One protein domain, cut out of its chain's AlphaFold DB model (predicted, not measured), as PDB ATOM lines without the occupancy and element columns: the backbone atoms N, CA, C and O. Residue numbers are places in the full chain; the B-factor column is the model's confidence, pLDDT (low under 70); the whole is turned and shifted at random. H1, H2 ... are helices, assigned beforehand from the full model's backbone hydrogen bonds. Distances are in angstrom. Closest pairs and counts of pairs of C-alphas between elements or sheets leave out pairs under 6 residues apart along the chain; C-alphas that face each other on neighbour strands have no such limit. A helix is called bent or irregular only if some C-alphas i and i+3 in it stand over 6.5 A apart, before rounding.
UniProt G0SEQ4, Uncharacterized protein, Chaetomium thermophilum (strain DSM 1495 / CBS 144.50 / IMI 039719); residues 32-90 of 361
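What this domain is: This is residues 32 to 90 of the 361 residues of an uncharacterized protein of Chaetomium thermophilum (strain DSM 1495 / CBS 144.50 / IMI 039719) (UniProt G0SEQ4). One long helix, H1, runs along a rod, and after a tight link the shorter H2 folds back loosely alongside its later part. Residues 32 to 51 of H1 stick out beyond H2. The 59 printed residues hold two named helices, H1 then H2, and no named strand: all helix. The whole is extended, with a radius of gyration of the C-alphas of 17.1 A and spans of 58 by 20 by 6 A.

Where its parts are: Find C-alpha 32 at (-10.853, -58.812, 42.479); from there H1, residues 32 to 65, runs 49.8 A. H2, residues 69 to 90, runs 31.6 A to C-alpha 90 at (-14.098, -31.142, 52.378). H2 has a kink of 34 degrees near residue 76 and is only just irregular: C-alphas 74 and 77 are 6.7 A apart.

How they stand to each other: H1 and H2 run opposite ways at a shallow tilt of 10 degrees. They are close but not clearly touching; look at their closest C-alphas, those of Ile 59 and Ile 79, 7.8 A apart. Every O i to N i+4 pair is within hydrogen-bond range in H1, and 16 of 18 in H2.

The domain as a whole: The C-alphas of Ala 32 and Pro 69, the two farthest apart, are 58.3 A apart. The printed part has no cut. Residues 70 and 90 have pLDDT under 70.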
ATOM      1  N   ALA A  32     -10.059 -59.302  43.604       80.44
ATOM      2  CA  ALA A  32     -10.853 -58.812  42.479       80.44
ATOM      3  C   ALA A  32     -12.095 -58.021  42.932       80.44
ATOM      4  O   ALA A  32     -12.487 -57.057  42.272       80.44
ATOM      5  N   ALA A  33     -12.723 -58.405  44.048       77.62
ATOM      6  CA  ALA A  33     -13.826 -57.650  44.645       77.62
ATOM      7  C   ALA A  33     -13.344 -56.321  45.254       77.62
ATOM      8  O   ALA A  33     -13.934 -55.280  44.975       77.62
ATOM      9  N   LEU A  34     -12.234 -56.332  45.999       70.94
ATOM     10  CA  LEU A  34     -11.624 -55.127  46.573       70.94
ATOM     11  C   LEU A  34     -11.141 -54.154  45.495       70.94
ATOM     12  O   LEU A  34     -11.333 -52.947  45.624       70.94
ATOM     13  N   LYS A  35     -10.556 -54.665  44.407       83.62
ATOM     14  CA  LYS A  35     -10.136 -53.844  43.269       83.62
ATOM     15  C   LYS A  35     -11.331 -53.151  42.613       83.62
ATOM     16  O   LYS A  35     -11.255 -51.952  42.383       83.62
ATOM     17  N   ARG A  36     -12.437 -53.872  42.384       84.69
ATOM     18  CA  ARG A  36     -13.683 -53.284  41.860       84.69
ATOM     19  C   ARG A  36     -14.248 -52.218  42.798       84.69
ATOM     20  O   ARG A  36     -14.482 -51.108  42.348       84.69
ATOM     21  N   ALA A  37     -14.356 -52.516  44.093       79.50
ATOM     22  CA  ALA A  37     -14.836 -51.554  45.087       79.50
ATOM     23  C   ALA A  37     -13.981 -50.274  45.125       79.50
ATOM     24  O   ALA A  37     -14.510 -49.169  45.201       79.50
ATOM     25  N   ARG A  38     -12.654 -50.412  45.015       81.06
ATOM     26  CA  ARG A  38     -11.738 -49.273  44.909       81.06
ATOM     27  C   ARG A  38     -11.950 -48.493  43.612       81.06
ATOM     28  O   ARG A  38     -11.977 -47.270  43.649       81.06
ATOM     29  N   ASP A  39     -12.063 -49.172  42.475       84.62
ATOM     30  CA  ASP A  39     -12.245 -48.515  41.177       84.62
ATOM     31  C   ASP A  39     -13.589 -47.753  41.124       84.62
ATOM     32  O   ASP A  39     -13.633 -46.622  40.637       84.62
ATOM     33  N   ASP A  40     -14.647 -48.306  41.726       83.75
ATOM     34  CA  ASP A  40     -15.942 -47.634  41.905       83.75
ATOM     35  C   ASP A  40     -15.820 -46.400  42.817       83.75
ATOM     36  O   ASP A  40     -16.300 -45.318  42.470       83.75
ATOM     37  N   GLN A  41     -15.095 -46.513  43.934       80.50
ATOM     38  CA  GLN A  41     -14.838 -45.390  44.841       80.50
ATOM     39  C   GLN A  41     -14.017 -44.274  44.171       80.50
ATOM     40  O   GLN A  41     -14.288 -43.088  44.359       80.50
ATOM     41  N   VAL A  42     -13.018 -44.634  43.360       79.38
ATOM     42  CA  VAL A  42     -12.235 -43.671  42.571       79.38
ATOM     43  C   VAL A  42     -13.127 -42.961  41.552       79.38
ATOM     44  O   VAL A  42     -12.980 -41.755  41.345       79.38
ATOM     45  N   LYS A  43     -14.082 -43.667  40.940       85.25
ATOM     46  CA  LYS A  43     -15.048 -43.075  40.006       85.25
ATOM     47  C   LYS A  43     -15.972 -42.066  40.697       85.25
ATOM     48  O   LYS A  43     -16.171 -40.977  40.163       85.25
ATOM     49  N   GLU A  44     -16.478 -42.387  41.885       80.12
ATOM     50  CA  GLU A  44     -17.301 -41.479  42.698       80.12
ATOM     51  C   GLU A  44     -16.518 -40.227  43.135       80.12
ATOM     52  O   GLU A  44     -17.001 -39.095  43.009       80.12
ATOM     53  N   LEU A  45     -15.268 -40.410  43.575       78.00
ATOM     54  CA  LEU A  45     -14.370 -39.304  43.912       78.00
ATOM     55  C   LEU A  45     -14.109 -38.401  42.705       78.00
ATOM     56  O   LEU A  45     -14.205 -37.182  42.826       78.00
ATOM     57  N   ASN A  46     -13.835 -38.975  41.532       79.38
ATOM     58  CA  ASN A  46     -13.625 -38.201  40.309       79.38
ATOM     59  C   ASN A  46     -14.877 -37.407  39.906       79.38
ATOM     60  O   ASN A  46     -14.755 -36.240  39.533       79.38
ATOM     61  N   ALA A  47     -16.076 -37.985  40.040       83.62
ATOM     62  CA  ALA A  47     -17.331 -37.271  39.798       83.62
ATOM     63  C   ALA A  47     -17.509 -36.087  40.766       83.62
ATOM     64  O   ALA A  47     -17.818 -34.972  40.346       83.62
ATOM     65  N   THR A  48     -17.221 -36.299  42.052       78.69
ATOM     66  CA  THR A  48     -17.274 -35.246  43.079       78.69
ATOM     67  C   THR A  48     -16.282 -34.119  42.786       78.69
ATOM     68  O   THR A  48     -16.623 -32.942  42.888       78.69
ATOM     69  N   ILE A  49     -15.055 -34.461  42.378       78.56
ATOM     70  CA  ILE A  49     -14.024 -33.486  42.002       78.56
ATOM     71  C   ILE A  49     -14.474 -32.654  40.795       78.56
ATOM     72  O   ILE A  49     -14.258 -31.443  40.795       78.56
ATOM     73  N   SER A  50     -15.124 -33.278  39.806       84.62
ATOM     74  CA  SER A  50     -15.665 -32.581  38.633       84.62
ATOM     75  C   SER A  50     -16.703 -31.531  39.032       84.62
ATOM     76  O   SER A  50     -16.565 -30.369  38.662       84.62
ATOM     77  N   ILE A  51     -17.677 -31.907  39.871       81.62
ATOM     78  CA  ILE A  51     -18.732 -30.999  40.355       81.62
ATOM     79  C   ILE A  51     -18.131 -29.821  41.133       81.62
ATOM     80  O   ILE A  51     -18.522 -28.669  40.946       81.62
ATOM     81  N   VAL A  52     -17.151 -30.088  42.002       78.81
ATOM     82  CA  VAL A  52     -16.460 -29.031  42.757       78.81
ATOM     83  C   VAL A  52     -15.683 -28.101  41.820       78.81
ATOM     84  O   VAL A  52     -15.650 -26.895  42.057       78.81
ATOM     85  N   GLY A  53     -15.073 -28.640  40.761       80.81
ATOM     86  CA  GLY A  53     -14.403 -27.857  39.723       80.81
ATOM     87  C   GLY A  53     -15.352 -26.874  39.040       80.81
ATOM     88  O   GLY A  53     -15.086 -25.673  39.052       80.81
ATOM     89  N   GLU A  54     -16.490 -27.368  38.548       83.69
ATOM     90  CA  GLU A  54     -17.521 -26.548  37.896       83.69
ATOM     91  C   GLU A  54     -18.066 -25.452  38.820       83.69
ATOM     92  O   GLU A  54     -18.233 -24.306  38.402       83.69
ATOM     93  N   LEU A  55     -18.285 -25.766  40.101       79.12
ATOM     94  CA  LEU A  55     -18.763 -24.789  41.078       79.12
ATOM     95  C   LEU A  55     -17.743 -23.668  41.323       79.12
ATOM     96  O   LEU A  55     -18.117 -22.501  41.441       79.12
ATOM     97  N   VAL A  56     -16.453 -24.005  41.401       80.75
ATOM     98  CA  VAL A  56     -15.381 -23.011  41.569       80.75
ATOM     99  C   VAL A  56     -15.285 -22.106  40.342       80.75
ATOM    100  O   VAL A  56     -15.157 -20.890  40.500       80.75
ATOM    101  N   ASP A  57     -15.394 -22.669  39.140       81.38
ATOM    102  CA  ASP A  57     -15.359 -21.895  37.897       81.38
ATOM    103  C   ASP A  57     -16.598 -20.986  37.770       81.38
ATOM    104  O   ASP A  57     -16.475 -19.818  37.392       81.38
ATOM    105  N   ALA A  58     -17.779 -21.455  38.192       79.81
ATOM    106  CA  ALA A  58     -18.993 -20.641  38.258       79.81
ATOM    107  C   ALA A  58     -18.864 -19.467  39.246       79.81
ATOM    108  O   ALA A  58     -19.265 -18.346  38.926       79.81
ATOM    109  N   ILE A  59     -18.262 -19.684  40.423       78.69
ATOM    110  CA  ILE A  59     -17.991 -18.610  41.395       78.69
ATOM    111  C   ILE A  59     -17.042 -17.569  40.789       78.69
ATOM    112  O   ILE A  59     -17.328 -16.373  40.861       78.69
ATOM    113  N   ALA A  60     -15.962 -18.006  40.136       80.69
ATOM    114  CA  ALA A  60     -15.019 -17.107  39.473       80.69
ATOM    115  C   ALA A  60     -15.685 -16.298  38.343       80.69
ATOM    116  O   ALA A  60     -15.423 -15.103  38.179       80.69
ATOM    117  N   MET A  61     -16.601 -16.917  37.592       80.75
ATOM    118  CA  MET A  61     -17.388 -16.220  36.576       80.75
ATOM    119  C   MET A  61     -18.270 -15.128  37.202       80.75
ATOM    120  O   MET A  61     -18.257 -13.991  36.726       80.75
ATOM    121  N   VAL A  62     -18.973 -15.425  38.300       80.38
ATOM    122  CA  VAL A  62     -19.801 -14.441  39.024       80.38
ATOM    123  C   VAL A  62     -18.955 -13.296  39.584       80.38
ATOM    124  O   VAL A  62     -19.368 -12.138  39.521       80.38
ATOM    125  N   GLU A  63     -17.756 -13.582  40.090       79.69
ATOM    126  CA  GLU A  63     -16.810 -12.547  40.523       79.69
ATOM    127  C   GLU A  63     -16.410 -11.609  39.380       79.69
ATOM    128  O   GLU A  63     -16.395 -10.390  39.565       79.69
ATOM    129  N   SER A  64     -16.133 -12.160  38.196       81.56
ATOM    130  CA  SER A  64     -15.712 -11.382  37.024       81.56
ATOM    131  C   SER A  64     -16.816 -10.479  36.456       81.56
ATOM    132  O   SER A  64     -16.526  -9.433  35.874       81.56
ATOM    133  N   GLN A  65     -18.087 -10.847  36.652       81.38
ATOM    134  CA  GLN A  65     -19.240 -10.103  36.139       81.38
ATOM    135  C   GLN A  65     -19.682  -8.938  37.039       81.38
ATOM    136  O   GLN A  65     -20.445  -8.084  36.587       81.38
ATOM    137  N   ARG A  66     -19.188  -8.845  38.283       80.12
ATOM    138  CA  ARG A  66     -19.527  -7.745  39.204       80.12
ATOM    139  C   ARG A  66     -18.811  -6.454  38.820       80.12
ATOM    140  O   ARG A  66     -17.618  -6.275  39.091       80.12
ATOM    141  N   LYS A  67     -19.549  -5.530  38.202       77.44
ATOM    142  CA  LYS A  67     -19.010  -4.264  37.673       77.44
ATOM    143  C   LYS A  67     -19.120  -3.106  38.665       77.44
ATOM    144  O   LYS A  67     -18.255  -2.232  38.641       77.44
ATOM    145  N   SER A  68     -20.117  -3.096  39.555       78.12
ATOM    146  CA  SER A  68     -20.331  -1.964  40.464       78.12
ATOM    147  C   SER A  68     -19.578  -2.111  41.805       78.12
ATOM    148  O   SER A  68     -19.436  -3.219  42.332       78.12
ATOM    149  N   PRO A  69     -19.078  -1.007  42.401       77.94
ATOM    150  CA  PRO A  69     -18.416  -1.031  43.712       77.94
ATOM    151  C   PRO A  69     -19.316  -1.564  44.837       77.94
ATOM    152  O   PRO A  69     -18.839  -2.256  45.737       77.94
ATOM    153  N   LEU A  70     -20.623  -1.294  44.751       69.56
ATOM    154  CA  LEU A  70     -21.630  -1.737  45.719       69.56
ATOM    155  C   LEU A  70     -21.859  -3.258  45.657       69.56
ATOM    156  O   LEU A  70     -21.891  -3.916  46.697       69.56
ATOM    157  N   GLU A  71     -21.913  -3.852  44.459       71.81
ATOM    158  CA  GLU A  71     -22.010  -5.313  44.279       71.81
ATOM    159  C   GLU A  71     -20.781  -6.055  44.815       71.81
ATOM    160  O   GLU A  71     -20.899  -7.151  45.370       71.81
ATOM    161  N   LYS A  72     -19.590  -5.457  44.683       74.25
ATOM    162  CA  LYS A  72     -18.353  -6.019  45.243       74.25
ATOM    163  C   LYS A  72     -18.362  -5.991  46.771       74.25
ATOM    164  O   LYS A  72     -17.913  -6.950  47.396       74.25
ATOM    165  N   GLN A  73     -18.903  -4.930  47.371       76.44
ATOM    166  CA  GLN A  73     -18.952  -4.771  48.824       76.44
ATOM    167  C   GLN A  73     -19.986  -5.697  49.477       76.44
ATOM    168  O   GLN A  73     -19.674  -6.359  50.465       76.44
ATOM    169  N   VAL A  74     -21.186  -5.806  48.895       75.19
ATOM    170  CA  VAL A  74     -22.256  -6.681  49.411       75.19
ATOM    171  C   VAL A  74     -21.974  -8.149  49.114       75.19
ATOM    172  O   VAL A  74     -22.356  -9.030  49.878       75.19
ATOM    173  N   GLY A  75     -21.296  -8.436  48.008       74.69
ATOM    174  CA  GLY A  75     -21.139  -9.791  47.521       74.69
ATOM    175  C   GLY A  75     -19.909 -10.550  48.034       74.69
ATOM    176  O   GLY A  75     -19.885 -11.778  47.927       74.69
ATOM    177  N   LYS A  76     -18.909  -9.859  48.592       78.44
ATOM    178  CA  LYS A  76     -17.708 -10.469  49.188       78.44
ATOM    179  C   LYS A  76     -18.014 -11.380  50.398       78.44
ATOM    180  O   LYS A  76     -17.545 -12.515  50.392       78.44
ATOM    181  N   PRO A  77     -18.871 -10.991  51.366       79.12
ATOM    182  CA  PRO A  77     -19.229 -11.851  52.498       79.12
ATOM    183  C   PRO A  77     -19.881 -13.178  52.087       79.12
ATOM    184  O   PRO A  77     -19.665 -14.202  52.733       79.12
ATOM    185  N   PHE A  78     -20.676 -13.180  51.012       73.75
ATOM    186  CA  PHE A  78     -21.326 -14.395  50.509       73.75
ATOM    187  C   PHE A  78     -20.318 -15.367  49.892       73.75
ATOM    188  O   PHE A  78     -20.399 -16.568  50.145       73.75
ATOM    189  N   ILE A  79     -19.349 -14.846  49.138       76.94
ATOM    190  CA  ILE A  79     -18.259 -15.633  48.551       76.94
ATOM    191  C   ILE A  79     -17.368 -16.218  49.651       76.94
ATOM    192  O   ILE A  79     -17.085 -17.415  49.641       76.94
ATOM    193  N   ASP A  80     -16.999 -15.412  50.649       76.94
ATOM    194  CA  ASP A  80     -16.190 -15.872  51.782       76.94
ATOM    195  C   ASP A  80     -16.908 -16.988  52.566       76.94
ATOM    196  O   ASP A  80     -16.292 -17.982  52.967       76.94
ATOM    197  N   LYS A  81     -18.235 -16.880  52.728       77.44
ATOM    198  CA  LYS A  81     -19.060 -17.900  53.389       77.44
ATOM    199  C   LYS A  81     -19.188 -19.183  52.561       77.44
ATOM    200  O   LYS A  81     -19.106 -20.270  53.130       77.44
ATOM    201  N   LEU A  82     -19.321 -19.075  51.236       77.06
ATOM    202  CA  LEU A  82     -19.293 -20.215  50.309       77.06
ATOM    203  C   LEU A  82     -17.937 -20.932  50.344       77.06
ATOM    204  O   LEU A  82     -17.894 -22.155  50.468       77.06
ATOM    205  N   HIS A  83     -16.829 -20.190  50.329       74.12
ATOM    206  CA  HIS A  83     -15.494 -20.769  50.481       74.12
ATOM    207  C   HIS A  83     -15.317 -21.474  51.826       74.12
ATOM    208  O   HIS A  83     -14.789 -22.585  51.869       74.12
ATOM    209  N   SER A  84     -15.784 -20.865  52.918       76.44
ATOM    210  CA  SER A  84     -15.746 -21.481  54.245       76.44
ATOM    211  C   SER A  84     -16.551 -22.785  54.291       76.44
ATOM    212  O   SER A  84     -16.053 -23.787  54.803       76.44
ATOM    213  N   PHE A  85     -17.742 -22.804  53.682       78.25
ATOM    214  CA  PHE A  85     -18.585 -23.995  53.598       78.25
ATOM    215  C   PHE A  85     -17.919 -25.120  52.793       78.25
ATOM    216  O   PHE A  85     -17.859 -26.255  53.262       78.25
ATOM    217  N   LEU A  86     -17.333 -24.803  51.632       74.69
ATOM    218  CA  LEU A  86     -16.612 -25.777  50.802       74.69
ATOM    219  C   LEU A  86     -15.397 -26.373  51.527       74.69
ATOM    220  O   LEU A  86     -15.165 -27.581  51.463       74.69
ATOM    221  N   ILE A  87     -14.645 -25.554  52.269       74.31
ATOM    222  CA  ILE A  87     -13.536 -26.036  53.103       74.31
ATOM    223  C   ILE A  87     -14.073 -26.956  54.206       74.31
ATOM    224  O   ILE A  87     -13.535 -28.044  54.408       74.31
ATOM    225  N   GLN A  88     -15.147 -26.563  54.892       73.12
ATOM    226  CA  GLN A  88     -15.704 -27.331  56.002       73.12
ATOM    227  C   GLN A  88     -16.252 -28.694  55.558       73.12
ATOM    228  O   GLN A  88     -15.963 -29.696  56.215       73.12
ATOM    229  N   GLU A  89     -16.984 -28.755  54.445       72.25
ATOM    230  CA  GLU A  89     -17.469 -30.022  53.885       72.25
ATOM    231  C   GLU A  89     -16.316 -30.916  53.416       72.25
ATOM    232  O   GLU A  89     -16.274 -32.092  53.776       72.25
ATOM    233  N   SER A  90     -15.287 -30.357  52.760       62.72
ATOM    234  CA  SER A  90     -14.098 -31.142  52.378       62.72
ATOM    235  C   SER A  90     -13.402 -31.806  53.584       62.72
ATOM    236  O   SER A  90     -12.926 -32.945  53.503       62.72
TER     237      SER A  90